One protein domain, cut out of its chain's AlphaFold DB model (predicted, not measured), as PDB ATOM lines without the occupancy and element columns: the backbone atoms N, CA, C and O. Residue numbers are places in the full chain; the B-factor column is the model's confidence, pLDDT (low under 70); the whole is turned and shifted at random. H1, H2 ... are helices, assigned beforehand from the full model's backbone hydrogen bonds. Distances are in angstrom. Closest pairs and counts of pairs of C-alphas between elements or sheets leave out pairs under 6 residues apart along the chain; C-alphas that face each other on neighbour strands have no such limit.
ATOM      1  N   TYR A  16     194.272 -88.697  39.721       95.50
ATOM      2  CA  TYR A  16     195.396 -89.439  40.264       95.50
ATOM      3  C   TYR A  16     195.178 -90.947  40.213       95.50
ATOM      4  O   TYR A  16     196.138 -91.667  39.955       95.50
ATOM      5  N   ASP A  17     193.958 -91.423  40.462       95.69
ATOM      6  CA  ASP A  17     193.654 -92.853  40.350       95.69
ATOM      7  C   ASP A  17     193.777 -93.308  38.888       95.69
ATOM      8  O   ASP A  17     194.442 -94.303  38.602       95.69
ATOM      9  N   GLU A  18     193.245 -92.525  37.943       96.44
ATOM     10  CA  GLU A  18     193.387 -92.799  36.507       96.44
ATOM     11  C   GLU A  18     194.860 -92.771  36.059       96.44
ATOM     12  O   GLU A  18     195.315 -93.619  35.293       96.44
ATOM     13  N   ALA A  19     195.640 -91.821  36.569       95.94
ATOM     14  CA  ALA A  19     197.055 -91.690  36.246       95.94
ATOM     15  C   ALA A  19     197.917 -92.840  36.776       95.94
ATOM     16  O   ALA A  19     198.875 -93.232  36.116       95.94
ATOM     17  N   VAL A  20     197.570 -93.430  37.926       95.94
ATOM     18  CA  VAL A  20     198.226 -94.662  38.396       95.94
ATOM     19  C   VAL A  20     198.026 -95.790  37.381       95.94
ATOM     20  O   VAL A  20     198.990 -96.474  37.040       95.94
ATOM     21  N   HIS A  21     196.814 -95.940  36.840       96.06
ATOM     22  CA  HIS A  21     196.531 -96.951  35.822       96.06
ATOM     23  C   HIS A  21     197.297 -96.708  34.512       96.06
ATOM     24  O   HIS A  21     197.828 -97.655  33.928       96.06
ATOM     25  N   GLU A  22     197.407 -95.457  34.063       96.88
ATOM     26  CA  GLU A  22     198.204 -95.112  32.877       96.88
ATOM     27  C   GLU A  22     199.712 -95.321  33.101       96.88
ATOM     28  O   GLU A  22     200.399 -95.839  32.217       96.88
ATOM     29  N   ALA A  23     200.231 -95.012  34.293       96.38
ATOM     30  CA  ALA A  23     201.623 -95.283  34.653       96.38
ATOM     31  C   ALA A  23     201.927 -96.793  34.696       96.38
ATOM     32  O   ALA A  23     202.967 -97.238  34.198       96.38
ATOM     33  N   ASP A  24     201.007 -97.603  35.228       95.94
ATOM     34  CA  ASP A  24     201.123 -99.066  35.227       95.94
ATOM     35  C   ASP A  24     201.086 -99.636  33.804       95.94
ATOM     36  O   ASP A  24     201.903-100.493  33.448       95.94
ATOM     37  N   ARG A  25     200.190 -99.118  32.954       96.75
ATOM     38  CA  ARG A  25     200.134 -99.470  31.530       96.75
ATOM     39  C   ARG A  25     201.434 -99.104  30.818       96.75
ATOM     40  O   ARG A  25     201.964 -99.920  30.066       96.75
ATOM     41  N   HIS A  26     201.968 -97.909  31.056       96.38
ATOM     42  CA  HIS A  26     203.234 -97.476  30.471       96.38
ATOM     43  C   HIS A  26     204.388 -98.393  30.885       96.38
ATOM     44  O   HIS A  26     205.130 -98.874  30.027       96.38
ATOM     45  N   LYS A  27     204.500 -98.713  32.179       96.56
ATOM     46  CA  LYS A  27     205.485 -99.677  32.684       96.56
ATOM     47  C   LYS A  27     205.363-101.029  31.975       96.56
ATOM     48  O   LYS A  27     206.388-101.612  31.616       96.56
ATOM     49  N   TRP A  28     204.144-101.530  31.767       96.50
ATOM     50  CA  TRP A  28     203.925-102.783  31.041       96.50
ATOM     51  C   TRP A  28     204.445-102.698  29.598       96.50
ATOM     52  O   TRP A  28     205.257-103.528  29.203       96.50
ATOM     53  N   ILE A  29     204.100-101.640  28.855       96.25
ATOM     54  CA  ILE A  29     204.582-101.411  27.477       96.25
ATOM     55  C   ILE A  29     206.115-101.356  27.414       96.25
ATOM     56  O   ILE A  29     206.733-101.947  26.526       96.25
ATOM     57  N   VAL A  30     206.750-100.659  28.359       96.38
ATOM     58  CA  VAL A  30     208.216-100.585  28.441       96.38
ATOM     59  C   VAL A  30     208.818-101.958  28.738       96.38
ATOM     60  O   VAL A  30     209.836-102.315  28.146       96.38
ATOM     61  N   SER A  31     208.182-102.742  29.608       95.56
ATOM     62  CA  SER A  31     208.652-104.085  29.958       95.56
ATOM     63  C   SER A  31     208.612-105.029  28.755       95.56
ATOM     64  O   SER A  31     209.604-105.700  28.468       95.56
ATOM     65  N   GLU A  32     207.514-105.003  27.992       97.44
ATOM     66  CA  GLU A  32     207.375-105.758  26.741       97.44
ATOM     67  C   GLU A  32     208.468-105.375  25.737       97.44
ATOM     68  O   GLU A  32     209.131-106.235  25.160       97.44
ATOM     69  N   ARG A  33     208.729-104.072  25.578       95.50
ATOM     70  CA  ARG A  33     209.759-103.572  24.659       95.50
ATOM     71  C   ARG A  33     211.176-103.998  25.052       95.50
ATOM     72  O   ARG A  33     212.018-104.185  24.177       95.50
ATOM     73  N   LEU A  34     211.461-104.095  26.348       94.06
ATOM     74  CA  LEU A  34     212.786-104.448  26.861       94.06
ATOM     75  C   LEU A  34     212.997-105.961  27.008       94.06
ATOM     76  O   LEU A  34     214.129-106.382  27.245       94.06
ATOM     77  N   GLY A  35     211.936-106.770  26.916       95.62
ATOM     78  CA  GLY A  35     211.984-108.207  27.207       95.62
ATOM     79  C   GLY A  35     212.317-108.526  28.671       95.62
ATOM     80  O   GLY A  35     212.780-109.624  28.977       95.62
ATOM     81  N   ARG A  36     212.141-107.557  29.576       91.56
ATOM     82  CA  ARG A  36     212.376-107.669  31.025       91.56
ATOM     83  C   ARG A  36     211.563-106.611  31.765       91.56
ATOM     84  O   ARG A  36     211.181-105.616  31.161       91.56
ATOM     85  N   ASP A  37     211.367-106.782  33.070       93.44
ATOM     86  CA  ASP A  37     210.633-105.802  33.881       93.44
ATOM     87  C   ASP A  37     211.301-104.414  33.837       93.44
ATOM     88  O   ASP A  37     212.469-104.252  34.203       93.44
ATOM     89  N   GLY A  38     210.546-103.413  33.378       90.12
ATOM     90  CA  GLY A  38     210.936-102.002  33.399       90.12
ATOM     91  C   GLY A  38     210.846-101.384  34.798       90.12
ATOM     92  O   GLY A  38     211.496-100.373  35.071       90.12
ATOM     93  N   GLY A  39     210.079-102.009  35.696       93.50
ATOM     94  CA  GLY A  39     210.035-101.700  37.119       93.50
ATOM     95  C   GLY A  39     209.644-100.256  37.449       93.50
ATOM     96  O   GLY A  39     208.936 -99.570  36.709       93.50
ATOM     97  N   ARG A  40     210.110 -99.788  38.611       92.94
ATOM     98  CA  ARG A  40     209.847 -98.431  39.116       92.94
ATOM     99  C   ARG A  40     210.390 -97.299  38.224       92.94
ATOM    100  O   ARG A  40     209.695 -96.292  38.134       92.94
ATOM    101  N   PRO A  41     211.555 -97.417  37.553       94.12
ATOM    102  CA  PRO A  41     212.038 -96.370  36.648       94.12
ATOM    103  C   PRO A  41     211.055 -96.021  35.526       94.12
ATOM    104  O   PRO A  41     210.756 -94.845  35.353       94.12
ATOM    105  N   ALA A  42     210.500 -97.018  34.826       94.94
ATOM    106  CA  ALA A  42     209.508 -96.788  33.767       94.94
ATOM    107  C   ALA A  42     208.228 -96.137  34.317       94.94
ATOM    108  O   ALA A  42     207.628 -95.262  33.703       94.94
ATOM    109  N   TRP A  43     207.829 -96.539  35.520       94.62
ATOM    110  CA  TRP A  43     206.663 -95.974  36.184       94.62
ATOM    111  C   TRP A  43     206.866 -94.495  36.575       94.62
ATOM    112  O   TRP A  43     206.008 -93.660  36.304       94.62
ATOM    113  N   CYS A  44     208.022 -94.141  37.151       93.88
ATOM    114  CA  CYS A  44     208.395 -92.750  37.449       93.88
ATOM    115  C   CYS A  44     208.580 -91.908  36.179       93.88
ATOM    116  O   CYS A  44     208.230 -90.727  36.164       93.88
ATOM    117  N   GLU A  45     209.106 -92.507  35.106       94.56
ATOM    118  CA  GLU A  45     209.242 -91.841  33.813       94.56
ATOM    119  C   GLU A  45     207.886 -91.316  33.335       94.56
ATOM    120  O   GLU A  45     207.799 -90.147  32.957       94.56
ATOM    121  N   TRP A  46     206.822 -92.117  33.450       96.06
ATOM    122  CA  TRP A  46     205.483 -91.685  33.057       96.06
ATOM    123  C   TRP A  46     205.029 -90.431  33.809       96.06
ATOM    124  O   TRP A  46     204.599 -89.463  33.184       96.06
ATOM    125  N   TRP A  47     205.196 -90.398  35.133       94.75
ATOM    126  CA  TRP A  47     204.832 -89.226  35.936       94.75
ATOM    127  C   TRP A  47     205.643 -87.985  35.573       94.75
ATOM    128  O   TRP A  47     205.099 -86.890  35.564       94.75
ATOM    129  N   SER A  48     206.926 -88.134  35.249       92.38
ATOM    130  CA  SER A  48     207.752 -86.980  34.875       92.38
ATOM    131  C   SER A  48     207.459 -86.461  33.461       92.38
ATOM    132  O   SER A  48     207.512 -85.256  33.232       92.38
ATOM    133  N   ARG A  49     207.149 -87.353  32.511       92.81
ATOM    134  CA  ARG A  49     207.047 -87.014  31.082       92.81
ATOM    135  C   ARG A  49     205.628 -86.837  30.568       92.81
ATOM    136  O   ARG A  49     205.423 -86.055  29.652       92.81
ATOM    137  N   HIS A  50     204.669 -87.582  31.105       93.38
ATOM    138  CA  HIS A  50     203.317 -87.670  30.551       93.38
ATOM    139  C   HIS A  50     202.258 -87.017  31.438       93.38
ATOM    140  O   HIS A  50     201.177 -86.701  30.946       93.38
ATOM    141  N   TRP A  51     202.555 -86.767  32.717       94.31
ATOM    142  CA  TRP A  51     201.606 -86.149  33.646       94.31
ATOM    143  C   TRP A  51     201.094 -84.768  33.202       94.31
ATOM    144  O   TRP A  51     199.877 -84.578  33.230       94.31
ATOM    145  N   PRO A  52     201.935 -83.817  32.737       91.38
ATOM    146  CA  PRO A  52     201.436 -82.501  32.328       91.38
ATOM    147  C   PRO A  52     200.430 -82.587  31.171       91.38
ATOM    148  O   PRO A  52     199.344 -82.005  31.239       91.38
ATOM    149  N   ASP A  53     200.755 -83.374  30.143       92.06
ATOM    150  CA  ASP A  53     199.894 -83.584  28.973       92.06
ATOM    151  C   ASP A  53     198.615 -84.341  29.340       92.06
ATOM    152  O   ASP A  53     197.528 -84.031  28.845       92.06
ATOM    153  N   PHE A  54     198.725 -85.313  30.246       94.25
ATOM    154  CA  PHE A  54     197.581 -86.034  30.786       94.25
ATOM    155  C   PHE A  54     196.609 -85.071  31.482       94.25
ATOM    156  O   PHE A  54     195.435 -85.020  31.112       94.25
ATOM    157  N   CYS A  55     197.091 -84.252  32.421       93.88
ATOM    158  CA  CYS A  55     196.278 -83.258  33.125       93.88
ATOM    159  C   CYS A  55     195.604 -82.278  32.165       93.88
ATOM    160  O   CYS A  55     194.417 -81.986  32.304       93.88
ATOM    161  N   ARG A  56     196.346 -81.793  31.168       93.56
ATOM    162  CA  ARG A  56     195.854 -80.881  30.129       93.56
ATOM    163  C   ARG A  56     194.687 -81.484  29.346       93.56
ATOM    164  O   ARG A  56     193.640 -80.850  29.243       93.56
ATOM    165  N   ARG A  57     194.811 -82.727  28.870       94.00
ATOM    166  CA  ARG A  57     193.721 -83.424  28.163       94.00
ATOM    167  C   ARG A  57     192.512 -83.664  29.061       94.00
ATOM    168  O   ARG A  57     191.390 -83.365  28.668       94.00
ATOM    169  N   ARG A  58     192.730 -84.117  30.299       95.50
ATOM    170  CA  ARG A  58     191.625 -84.325  31.249       95.50
ATOM    171  C   ARG A  58     190.927 -83.020  31.627       95.50
ATOM    172  O   ARG A  58     189.726 -83.015  31.885       95.50
ATOM    173  N   ARG A  59     191.648 -81.897  31.630       94.50
ATOM    174  CA  ARG A  59     191.047 -80.576  31.827       94.50
ATOM    175  C   ARG A  59     190.125 -80.206  30.672       94.50
ATOM    176  O   ARG A  59     189.039 -79.701  30.927       94.50
ATOM    177  N   ILE A  60     190.510 -80.497  29.434       95.00
ATOM    178  CA  ILE A  60     189.640 -80.285  28.270       95.00
ATOM    179  C   ILE A  60     188.366 -81.124  28.401       95.00
ATOM    180  O   ILE A  60     187.281 -80.563  28.325       95.00
ATOM    181  N   GLU A  61     188.471 -82.414  28.735       95.31
ATOM    182  CA  GLU A  61     187.294 -83.270  28.982       95.31
ATOM    183  C   GLU A  61     186.364 -82.699  30.064       95.31
ATOM    184  O   GLU A  61     185.138 -82.763  29.947       95.31
ATOM    185  N   HIS A  62     186.949 -82.123  31.122       95.56
ATOM    186  CA  HIS A  62     186.207 -81.477  32.200       95.56
ATOM    187  C   HIS A  62     185.423 -80.263  31.701       95.56
ATOM    188  O   HIS A  62     184.230 -80.128  31.978       95.56
ATOM    189  N   LEU A  63     186.089 -79.379  30.961       95.12
ATOM    190  CA  LEU A  63     185.506 -78.139  30.454       95.12
ATOM    191  C   LEU A  63     184.471 -78.405  29.353       95.12
ATOM    192  O   LEU A  63     183.451 -77.722  29.313       95.12
ATOM    193  N   SER A  64     184.682 -79.422  28.517       94.75
ATOM    194  CA  SER A  64     183.729 -79.872  27.493       94.75
ATOM    195  C   SER A  64     182.508 -80.586  28.081       94.75
ATOM    196  O   SER A  64     181.505 -80.764  27.397       94.75
ATOM    197  N   GLY A  65     182.559 -80.988  29.356       94.06
ATOM    198  CA  GLY A  65     181.471 -81.709  30.018       94.06
ATOM    199  C   GLY A  65     181.442 -83.214  29.721       94.06
ATOM    200  O   GLY A  65     180.470 -83.884  30.064       94.06
ATOM    201  N   GLU A  66     182.498 -83.763  29.115       93.62
ATOM    202  CA  GLU A  66     182.609 -85.188  28.780       93.62
ATOM    203  C   GLU A  66     182.830 -86.045  30.026       93.62
ATOM    204  O   GLU A  66     182.205 -87.094  30.209       93.62
ATOM    205  N   ARG A  67     183.733 -85.598  30.903       95.12
ATOM    206  CA  ARG A  67     184.105 -86.332  32.109       95.12
ATOM    207  C   ARG A  67     184.445 -85.384  33.240       95.12
ATOM    208  O   ARG A  67     185.238 -84.464  33.093       95.12
ATOM    209  N   ARG A  68     183.842 -85.631  34.400       95.44
ATOM    210  CA  ARG A  68     184.054 -84.818  35.596       95.44
ATOM    211  C   ARG A  68     185.228 -85.366  36.401       95.44
ATOM    212  O   ARG A  68     185.270 -86.555  36.712       95.44
ATOM    213  N   TRP A  69     186.132 -84.477  36.786       95.88
ATOM    214  CA  TRP A  69     187.390 -84.786  37.467       95.88
ATOM    215  C   TRP A  69     187.452 -84.030  38.795       95.88
ATOM    216  O   TRP A  69     187.178 -82.833  38.815       95.88
ATOM    217  N   LYS A  70     187.758 -84.726  39.896       95.44
ATOM    218  CA  LYS A  70     187.682 -84.193  41.271       95.44
ATOM    219  C   LYS A  70     188.739 -83.135  41.582       95.44
ATOM    220  O   LYS A  70     188.532 -82.315  42.466       95.44
ATOM    221  N   GLU A  71     189.877 -83.204  40.907       94.56
ATOM    222  CA  GLU A  71     191.037 -82.341  41.128       94.56
ATOM    223  C   GLU A  71     190.920 -80.988  40.408       94.56
ATOM    224  O   GLU A  71     191.743 -80.105  40.640       94.56
ATOM    225  N   PHE A  72     189.907 -80.817  39.554       93.25
ATOM    226  CA  PHE A  72     189.563 -79.534  38.942       93.25
ATOM    227  C   PHE A  72     188.353 -78.899  39.623       93.25
ATOM    228  O   PHE A  72     187.602 -79.546  40.357       93.25
ATOM    229  N   GLU A  73     188.174 -77.606  39.380       92.06
ATOM    230  CA  GLU A  73     187.117 -76.824  39.995       92.06
ATOM    231  C   GLU A  73     185.732 -77.272  39.517       92.06
ATOM    232  O   GLU A  73     185.434 -77.270  38.327       92.06
ATOM    233  N   ASP A  74     184.840 -77.603  40.453       90.12
ATOM    234  CA  ASP A  74     183.539 -78.181  40.101       90.12
ATOM    235  C   ASP A  74     182.627 -77.248  39.290       90.12
ATOM    236  O   ASP A  74     181.761 -77.692  38.538       90.12
ATOM    237  N   ASN A  75     182.796 -75.939  39.467       90.56
ATOM    238  CA  ASN A  75     182.061 -74.921  38.724       90.56
ATOM    239  C   ASN A  75     182.575 -74.741  37.289       90.56
ATOM    240  O   ASN A  75     181.872 -74.130  36.491       90.56
ATOM    241  N   ALA A  76     183.764 -75.256  36.966       91.81
ATOM    242  CA  ALA A  76     184.314 -75.222  35.618       91.81
ATOM    243  C   ALA A  76     183.775 -76.368  34.741       91.81
ATOM    244  O   ALA A  76     183.863 -76.291  33.512       91.81
ATOM    245  N   PHE A  77     183.198 -77.416  35.339       94.50
ATOM    246  CA  PHE A  77     182.658 -78.555  34.603       94.50
ATOM    247  C   PHE A  77     181.607 -78.126  33.576       94.50
ATOM    248  O   PHE A  77     180.600 -77.509  33.924       94.50
ATOM    249  N   GLY A  78     181.828 -78.494  32.312       94.38
ATOM    250  CA  GLY A  78     180.908 -78.192  31.216       94.38
ATOM    251  C   GLY A  78     180.869 -76.722  30.793       94.38
ATOM    252  O   GLY A  78     179.924 -76.330  30.117       94.38
ATOM    253  N   SER A  79     181.872 -75.907  31.144       95.06
ATOM    254  CA  SER A  79     181.947 -74.491  30.729       95.06
ATOM    255  C   SER A  79     181.851 -74.281  29.211       95.06
ATOM    256  O   SER A  79     181.382 -73.237  28.768       95.06
ATOM    257  N   PHE A  80     182.270 -75.267  28.412       94.31
ATOM    258  CA  PHE A  80     182.159 -75.253  26.952       94.31
ATOM    259  C   PHE A  80     181.086 -76.192  26.399       94.31
ATOM    260  O   PHE A  80     180.973 -76.293  25.182       94.31
ATOM    261  N   TYR A  81     180.285 -76.846  27.245       92.88
ATOM    262  CA  TYR A  81     179.335 -77.877  26.816       92.88
ATOM    263  C   TYR A  81     178.415 -77.396  25.687       92.88
ATOM    264  O   TYR A  81     178.367 -78.018  24.628       92.88
ATOM    265  N   ASP A  82     177.747 -76.252  25.871       91.88
ATOM    266  CA  ASP A  82     176.825 -75.714  24.864       91.88
ATOM    267  C   ASP A  82     177.544 -75.373  23.548       91.88
ATOM    268  O   ASP A  82     177.000 -75.606  22.469       91.88
ATOM    269  N   LEU A  83     178.779 -74.863  23.620       91.12
ATOM    270  CA  LEU A  83     179.566 -74.492  22.441       91.12
ATOM    271  C   LEU A  83     180.032 -75.732  21.670       91.12
ATOM    272  O   LEU A  83     179.857 -75.779  20.453       91.12
ATOM    273  N   VAL A  84     180.523 -76.755  22.372       89.56
ATOM    274  CA  VAL A  84     180.939 -78.039  21.786       89.56
ATOM    275  C   VAL A  84     179.742 -78.758  21.160       89.56
ATOM    276  O   VAL A  84     179.800 -79.177  20.008       89.56
ATOM    277  N   VAL A  85     178.605 -78.837  21.863       89.19
ATOM    278  CA  VAL A  85     177.380 -79.463  21.329       89.19
ATOM    279  C   VAL A  85     176.826 -78.692  20.130       89.19
ATOM    280  O   VAL A  85     176.293 -79.301  19.202       89.19
ATOM    281  N   SER A  86     176.967 -77.364  20.112       92.88
ATOM    282  CA  SER A  86     176.584 -76.543  18.958       92.88
ATOM    283  C   SER A  86     177.551 -76.638  17.769       92.88
ATOM    284  O   SER A  86     177.225 -76.130  16.695       92.88
ATOM    285  N   GLY A  87     178.709 -77.290  17.938       91.31
ATOM    286  CA  GLY A  87     179.748 -77.414  16.915       91.31
ATOM    287  C   GLY A  87     180.466 -76.096  16.630       91.31
ATOM    288  O   GLY A  87     180.679 -75.752  15.467       91.31
ATOM    289  N   ASP A  88     180.777 -75.319  17.671       95.44
ATOM    290  CA  ASP A  88     181.502 -74.058  17.542       95.44
ATOM    291  C   ASP A  88     182.945 -74.301  17.055       95.44
ATOM    292  O   ASP A  88     183.813 -74.706  17.837       95.44
ATOM    293  N   PRO A  89     183.262 -73.971  15.789       94.19
ATOM    294  CA  PRO A  89     184.528 -74.366  15.183       94.19
ATOM    295  C   PRO A  89     185.734 -73.650  15.794       94.19
ATOM    296  O   PRO A  89     186.867 -74.092  15.607       94.19
ATOM    297  N   LEU A  90     185.533 -72.512  16.474       95.00
ATOM    298  CA  LEU A  90     186.636 -71.817  17.127       95.00
ATOM    299  C   LEU A  90     186.981 -72.468  18.461       95.00
ATOM    300  O   LEU A  90     188.164 -72.605  18.761       95.00
ATOM    301  N   VAL A  91     185.969 -72.850  19.244       95.50
ATOM    302  CA  VAL A  91     186.172 -73.552  20.517       95.50
ATOM    303  C   VAL A  91     186.855 -74.878  20.254       95.50
ATOM    304  O   VAL A  91     187.942 -75.080  20.785       95.50
ATOM    305  N   ASP A  92     186.302 -75.699  19.359       93.69
ATOM    306  CA  ASP A  92     186.878 -77.000  19.003       93.69
ATOM    307  C   ASP A  92     188.352 -76.855  18.622       93.69
ATOM    308  O   ASP A  92     189.235 -77.490  19.193       93.69
ATOM    309  N   ARG A  93     188.656 -75.902  17.738       95.62
ATOM    310  CA  ARG A  93     190.018 -75.719  17.248       95.62
ATOM    311  C   ARG A  93     190.984 -75.143  18.291       95.62
ATOM    312  O   ARG A  93     192.192 -75.381  18.204       95.62
ATOM    313  N   VAL A  94     190.505 -74.331  19.231       95.38
ATOM    314  CA  VAL A  94     191.332 -73.873  20.356       95.38
ATOM    315  C   VAL A  94     191.595 -75.042  21.301       95.38
ATOM    316  O   VAL A  94     192.750 -75.250  21.660       95.38
ATOM    317  N   LEU A  95     190.572 -75.825  21.650       94.56
ATOM    318  CA  LEU A  95     190.707 -76.992  22.523       94.56
ATOM    319  C   LEU A  95     191.654 -78.040  21.928       94.56
ATOM    320  O   LEU A  95     192.548 -78.493  22.638       94.56
ATOM    321  N   ASP A  96     191.551 -78.335  20.631       94.12
ATOM    322  CA  ASP A  96     192.474 -79.233  19.925       94.12
ATOM    323  C   ASP A  96     193.928 -78.771  20.073       94.12
ATOM    324  O   ASP A  96     194.807 -79.534  20.465       94.12
ATOM    325  N   ARG A  97     194.202 -77.485  19.832       95.00
ATOM    326  CA  ARG A  97     195.560 -76.937  19.974       95.00
ATOM    327  C   ARG A  97     196.062 -76.977  21.406       95.00
ATOM    328  O   ARG A  97     197.226 -77.302  21.636       95.00
ATOM    329  N   VAL A  98     195.192 -76.675  22.369       93.50
ATOM    330  CA  VAL A  98     195.536 -76.838  23.781       93.50
ATOM    331  C   VAL A  98     195.893 -78.296  24.047       93.50
ATOM    332  O   VAL A  98     196.909 -78.515  24.693       93.50
ATOM    333  N   ALA A  99     195.140 -79.276  23.533       91.25
ATOM    334  CA  ALA A  99     195.415 -80.707  23.704       91.25
ATOM    335  C   ALA A  99     196.750 -81.151  23.083       91.25
ATOM    336  O   ALA A  99     197.394 -82.055  23.619       91.25
ATOM    337  N   GLU A 100     197.172 -80.494  22.001       92.25
ATOM    338  CA  GLU A 100     198.464 -80.682  21.321       92.25
ATOM    339  C   GLU A 100     199.639 -79.967  22.014       92.25
ATOM    340  O   GLU A 100     200.754 -79.945  21.497       92.25
ATOM    341  N   GLY A 101     199.418 -79.378  23.191       91.12
ATOM    342  CA  GLY A 101     200.491 -78.798  23.999       91.12
ATOM    343  C   GLY A 101     200.774 -77.323  23.726       91.12
ATOM    344  O   GLY A 101     201.746 -76.801  24.260       91.12
ATOM    345  N   TRP A 102     199.930 -76.628  22.955       93.75
ATOM    346  CA  TRP A 102     200.132 -75.200  22.701       93.75
ATOM    347  C   TRP A 102     200.071 -74.383  23.990       93.75
ATOM    348  O   TRP A 102     199.182 -74.570  24.830       93.75
ATOM    349  N   GLU A 103     201.005 -73.453  24.120       90.44
ATOM    350  CA  GLU A 103     201.092 -72.472  25.190       90.44
ATOM    351  C   GLU A 103     200.504 -71.128  24.746       90.44
ATOM    352  O   GLU A 103     200.262 -70.866  23.566       90.44
ATOM    353  N   ASN A 104     200.316 -70.213  25.699       90.12
ATOM    354  CA  ASN A 104     199.803 -68.867  25.412       90.12
ATOM    355  C   ASN A 104     200.623 -68.120  24.341       90.12
ATOM    356  O   ASN A 104     200.064 -67.309  23.603       90.12
ATOM    357  N   LEU A 105     201.932 -68.387  24.251       90.62
ATOM    358  CA  LEU A 105     202.799 -67.797  23.231       90.62
ATOM    359  C   LEU A 105     202.459 -68.310  21.826       90.62
ATOM    360  O   LEU A 105     202.360 -67.503  20.904       90.62
ATOM    361  N   ASP A 106     202.198 -69.609  21.670       94.75
ATOM    362  CA  ASP A 106     201.806 -70.195  20.383       94.75
ATOM    363  C   ASP A 106     200.481 -69.591  19.895       94.75
ATOM    364  O   ASP A 106     200.340 -69.212  18.731       94.75
ATOM    365  N   PHE A 107     199.524 -69.396  20.811       94.19
ATOM    366  CA  PHE A 107     198.276 -68.694  20.505       94.19
ATOM    367  C   PHE A 107     198.496 -67.222  20.140       94.19
ATOM    368  O   PHE A 107     197.822 -66.716  19.243       94.19
ATOM    369  N   ALA A 108     199.428 -66.527  20.796       91.69
ATOM    370  CA  ALA A 108     199.752 -65.141  20.462       91.69
ATOM    371  C   ALA A 108     200.329 -65.020  19.042       91.69
ATOM    372  O   ALA A 108     199.899 -64.138  18.294       91.69
ATOM    373  N   CYS A 109     201.227 -65.931  18.653       93.62
ATOM    374  CA  CYS A 109     201.743 -66.031  17.288       93.62
ATOM    375  C   CYS A 109     200.617 -66.343  16.290       93.62
ATOM    376  O   CYS A 109     200.459 -65.643  15.292       93.62
ATOM    377  N   TRP A 110     199.756 -67.312  16.602       95.25
ATOM    378  CA  TRP A 110     198.640 -67.693  15.735       95.25
ATOM    379  C   TRP A 110     197.632 -66.560  15.512       95.25
ATOM    380  O   TRP A 110     197.175 -66.360  14.391       95.25
ATOM    381  N   LEU A 111     197.344 -65.761  16.542       94.38
ATOM    382  CA  LEU A 111     196.505 -64.559  16.447       94.38
ATOM    383  C   LEU A 111     197.131 -63.418  15.635       94.38
ATOM    384  O   LEU A 111     196.421 -62.498  15.237       94.38
ATOM    385  N   GLN A 112     198.455 -63.401  15.483       90.31
ATOM    386  CA  GLN A 112     199.150 -62.404  14.672       90.31
ATOM    387  C   GLN A 112     199.203 -62.825  13.201       90.31
ATOM    388  O   GLN A 112     199.079 -61.983  12.316       90.31
ATOM    389  N   GLU A 113     199.392 -64.118  12.950       93.12
ATOM    390  CA  GLU A 113     199.483 -64.686  11.605       93.12
ATOM    391  C   GLU A 113     198.114 -64.860  10.935       93.12
ATOM    392  O   GLU A 113     198.012 -64.788   9.711       93.12
ATOM    393  N   TRP A 114     197.060 -65.079  11.725       89.00
ATOM    394  CA  TRP A 114     195.706 -65.327  11.242       89.00
ATOM    395  C   TRP A 114     194.746 -64.257  11.761       89.00
ATOM    396  O   TRP A 114     194.765 -63.921  12.944       89.00
ATOM    397  N   ASP A 115     193.852 -63.772  10.896       87.06
ATOM    398  CA  ASP A 115     192.817 -62.783  11.237       87.06
ATOM    399  C   ASP A 115     191.662 -63.416  12.037       87.06
ATOM    400  O   ASP A 115     190.528 -63.572  11.584       87.06
ATOM    401  N   LEU A 116     191.987 -63.897  13.233       90.75
ATOM    402  CA  LEU A 116     191.066 -64.569  14.140       90.75
ATOM    403  C   LEU A 116     190.426 -63.566  15.102       90.75
ATOM    404  O   LEU A 116     191.043 -62.562  15.464       90.75
ATOM    405  N   PRO A 117     189.221 -63.860  15.625       93.19
ATOM    406  CA  PRO A 117     188.570 -63.007  16.612       93.19
ATOM    407  C   PRO A 117     189.315 -63.063  17.957       93.19
ATOM    408  O   PRO A 117     188.959 -63.831  18.853       93.19
ATOM    409  N   ARG A 118     190.347 -62.220  18.108       93.25
ATOM    410  CA  ARG A 118     191.267 -62.151  19.260       93.25
ATOM    411  C   ARG A 118     190.560 -62.245  20.605       93.25
ATOM    412  O   ARG A 118     190.904 -63.095  21.415       93.25
ATOM    413  N   ASN A 119     189.556 -61.400  20.826       93.94
ATOM    414  CA  ASN A 119     188.849 -61.340  22.106       93.94
ATOM    415  C   ASN A 119     188.149 -62.661  22.439       93.94
ATOM    416  O   ASN A 119     188.095 -63.053  23.599       93.94
ATOM    417  N   ARG A 120     187.656 -63.375  21.422       94.62
ATOM    418  CA  ARG A 120     187.001 -64.669  21.607       94.62
ATOM    419  C   ARG A 120     188.013 -65.765  21.919       94.62
ATOM    420  O   ARG A 120     187.767 -66.556  22.817       94.62
ATOM    421  N   VAL A 121     189.163 -65.779  21.241       94.44
ATOM    422  CA  VAL A 121     190.257 -66.712  21.566       94.44
ATOM    423  C   VAL A 121     190.749 -66.484  22.995       94.44
ATOM    424  O   VAL A 121     190.874 -67.443  23.745       94.44
ATOM    425  N   LEU A 122     190.959 -65.228  23.402       92.81
ATOM    426  CA  LEU A 122     191.381 -64.904  24.767       92.81
ATOM    427  C   LEU A 122     190.342 -65.326  25.812       92.81
ATOM    428  O   LEU A 122     190.724 -65.924  26.810       92.81
ATOM    429  N   ALA A 123     189.048 -65.099  25.562       93.75
ATOM    430  CA  ALA A 123     187.983 -65.551  26.458       93.75
ATOM    431  C   ALA A 123     187.951 -67.084  26.604       93.75
ATOM    432  O   ALA A 123     187.768 -67.599  27.705       93.75
ATOM    433  N   ILE A 124     188.179 -67.827  25.513       94.62
ATOM    434  CA  ILE A 124     188.298 -69.291  25.566       94.62
ATOM    435  C   ILE A 124     189.531 -69.683  26.390       94.62
ATOM    436  O   ILE A 124     189.421 -70.497  27.301       94.62
ATOM    437  N   LEU A 125     190.698 -69.090  26.123       93.19
ATOM    438  CA  LEU A 125     191.937 -69.397  26.849       93.19
ATOM    439  C   LEU A 125     191.862 -69.046  28.340       93.19
ATOM    440  O   LEU A 125     192.473 -69.737  29.154       93.19
ATOM    441  N   GLU A 126     191.106 -68.014  28.710       92.75
ATOM    442  CA  GLU A 126     190.857 -67.634  30.101       92.75
ATOM    443  C   GLU A 126     190.044 -68.700  30.845       92.75
ATOM    444  O   GLU A 126     190.399 -69.066  31.963       92.75
ATOM    445  N   VAL A 127     189.012 -69.265  30.211       92.00
ATOM    446  CA  VAL A 127     188.243 -70.388  30.773       92.00
ATOM    447  C   VAL A 127     189.083 -71.667  30.801       92.00
ATOM    448  O   VAL A 127     189.101 -72.382  31.805       92.00
ATOM    449  N   VAL A 128     189.832 -71.940  29.724       91.06
ATOM    450  CA  VAL A 128     190.765 -73.071  29.682       91.06
ATOM    451  C   VAL A 128     191.769 -72.958  30.815       91.06
ATOM    452  O   VAL A 128     192.011 -73.955  31.480       91.06
ATOM    453  N   ASN A 129     192.333 -71.775  31.059       85.38
ATOM    454  CA  ASN A 129     193.361 -71.516  32.062       85.38
ATOM    455  C   ASN A 129     194.377 -72.668  32.152       85.38
ATOM    456  O   ASN A 129     194.403 -73.419  33.133       85.38
ATOM    457  N   ILE A 130     195.188 -72.819  31.096       73.50
ATOM    458  CA  ILE A 130     196.167 -73.911  30.907       73.50
ATOM    459  C   ILE A 130     197.061 -74.090  32.146       73.50
ATOM    460  O   ILE A 130     197.392 -75.213  32.531       73.50
ATOM    461  N   ASN A 131     197.356 -72.987  32.840       76.62
ATOM    462  CA  ASN A 131     198.148 -72.969  34.068       76.62
ATOM    463  C   ASN A 131     197.546 -73.788  35.220       76.62
ATOM    464  O   ASN A 131     198.254 -74.148  36.151       76.62
ATOM    465  N   THR A 132     196.245 -74.064  35.207       76.12
ATOM    466  CA  THR A 132     195.599 -74.845  36.270       76.12
ATOM    467  C   THR A 132     195.989 -76.316  36.188       76.12
ATOM    468  O   THR A 132     196.299 -76.928  37.205       76.12
ATOM    469  N   ALA A 133     196.030 -76.877  34.975       71.56
ATOM    470  CA  ALA A 133     196.435 -78.266  34.766       71.56
ATOM    471  C   ALA A 133     197.925 -78.480  35.069       71.56
ATOM    472  O   ALA A 133     198.285 -79.494  35.660       71.56
ATOM    473  N   SER A 134     198.782 -77.516  34.716       70.50
ATOM    474  CA  SER A 134     200.232 -77.603  34.940       70.50
ATOM    475  C   SER A 134     200.659 -77.408  36.400       70.50
ATOM    476  O   SER A 134     201.789 -77.738  36.747       70.50
ATOM    477  N   ARG A 135     199.772 -76.901  37.266       79.12
ATOM    478  CA  ARG A 135     200.023 -76.735  38.710       79.12
ATOM    479  C   ARG A 135     199.780 -77.994  39.533       79.12
ATOM    480  O   ARG A 135     200.145 -78.011  40.705       79.12
ATOM    481  N   LEU A 136     199.140 -79.017  38.968       87.19
ATOM    482  CA  LEU A 136     198.957 -80.277  39.679       87.19
ATOM    483  C   LEU A 136     200.302 -80.993  39.772       87.19
ATOM    484  O   LEU A 136     200.891 -81.359  38.756       87.19
TER     485      LEU A 136
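Overview. This is residues 16 to 136 of the 141 residues of an uncharacterized protein of Planctomycetes bacterium (UniProt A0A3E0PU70). The longest helix, H1, and H2 cross at a steep angle to make a small lobe at one end, which a one-residue turn joins to a larger lobe of helices. In the larger lobe H5 runs back at a small angle to H3, H8 packs on H3, H7 crosses H5, H4 makes a corner with H5, and H6 lies to one side, touching no helix. The printed part has 121 residues with eight named helices, H1 to H8 in chain order, and no named strand; the class is all helix, and the helix packing is mostly crossed, with H3 and H5 the one pair at a shallow tilt among the 4 pairs that touch, not only at the corner or at their ends, and have a tilt. The whole is loose, with a radius of gyration of the C-alphas of 16.9 A, and elongated, spanning 52 by 32 by 25 A.

Along the chain. H1 holds residues 16 to 34, 26.6 A from C-alpha 16 at (195.396, -89.439, 40.264) to C-alpha 34 at (212.786, -104.448, 26.861). H2 is residues 39 to 49, 16.2 A, and H3 residues 51 to 64, 19.9 A. H4 is residues 81 to 85, H5 residues 89 to 99, H6 residues 104 to 113 and H7 residues 118 to 128. H8, residues 130 to 134, ends at C-alpha 134 at (200.232, -77.603, 34.940).

Arrangement. H1 touches H2 with its residues 23 to 31 alone, at a steep tilt of 59 degrees, opposite ways; the closest C-alphas, of Lys 27 and Ala 42, are 5.1 A apart. H2 and H3 meet only through their link. H3 is the hub, touching H4, H5, H7 and H8. H3 and H5 touch at a shallow tilt of 22 degrees, opposite ways, their closest C-alphas, of Arg 57 and Ala 99, 5.5 A apart. H3 and H8 touch, the closest C-alphas being those of Cys 55 and Ala 133, 5.3 A apart. H5 and H7 touch at a steep tilt of 50 degrees, the same way, their closest C-alphas, of Val 91 and Ile 124, 6.9 A apart. H4 and H5 only just touch, with 3 pairs of C-alphas within 8 A, and only at the corner. H5 and H6 are near each other. Every O i to N i+4 pair is within hydrogen-bond range in H1, H3, H4, H5, H6, H7 and H8; in H2 6 of 7 are.

Size, cuts and confidence. The two C-alphas farthest apart, of Arg 36 and Asp 115, are 52.8 A apart. The printed part has no cut. The link from H3 to H4, residues 65 to 80, is long; the other links are tight. The mean pLDDT of the printed part is 92.7, that of H8 is 74, and no printed residue is under 70.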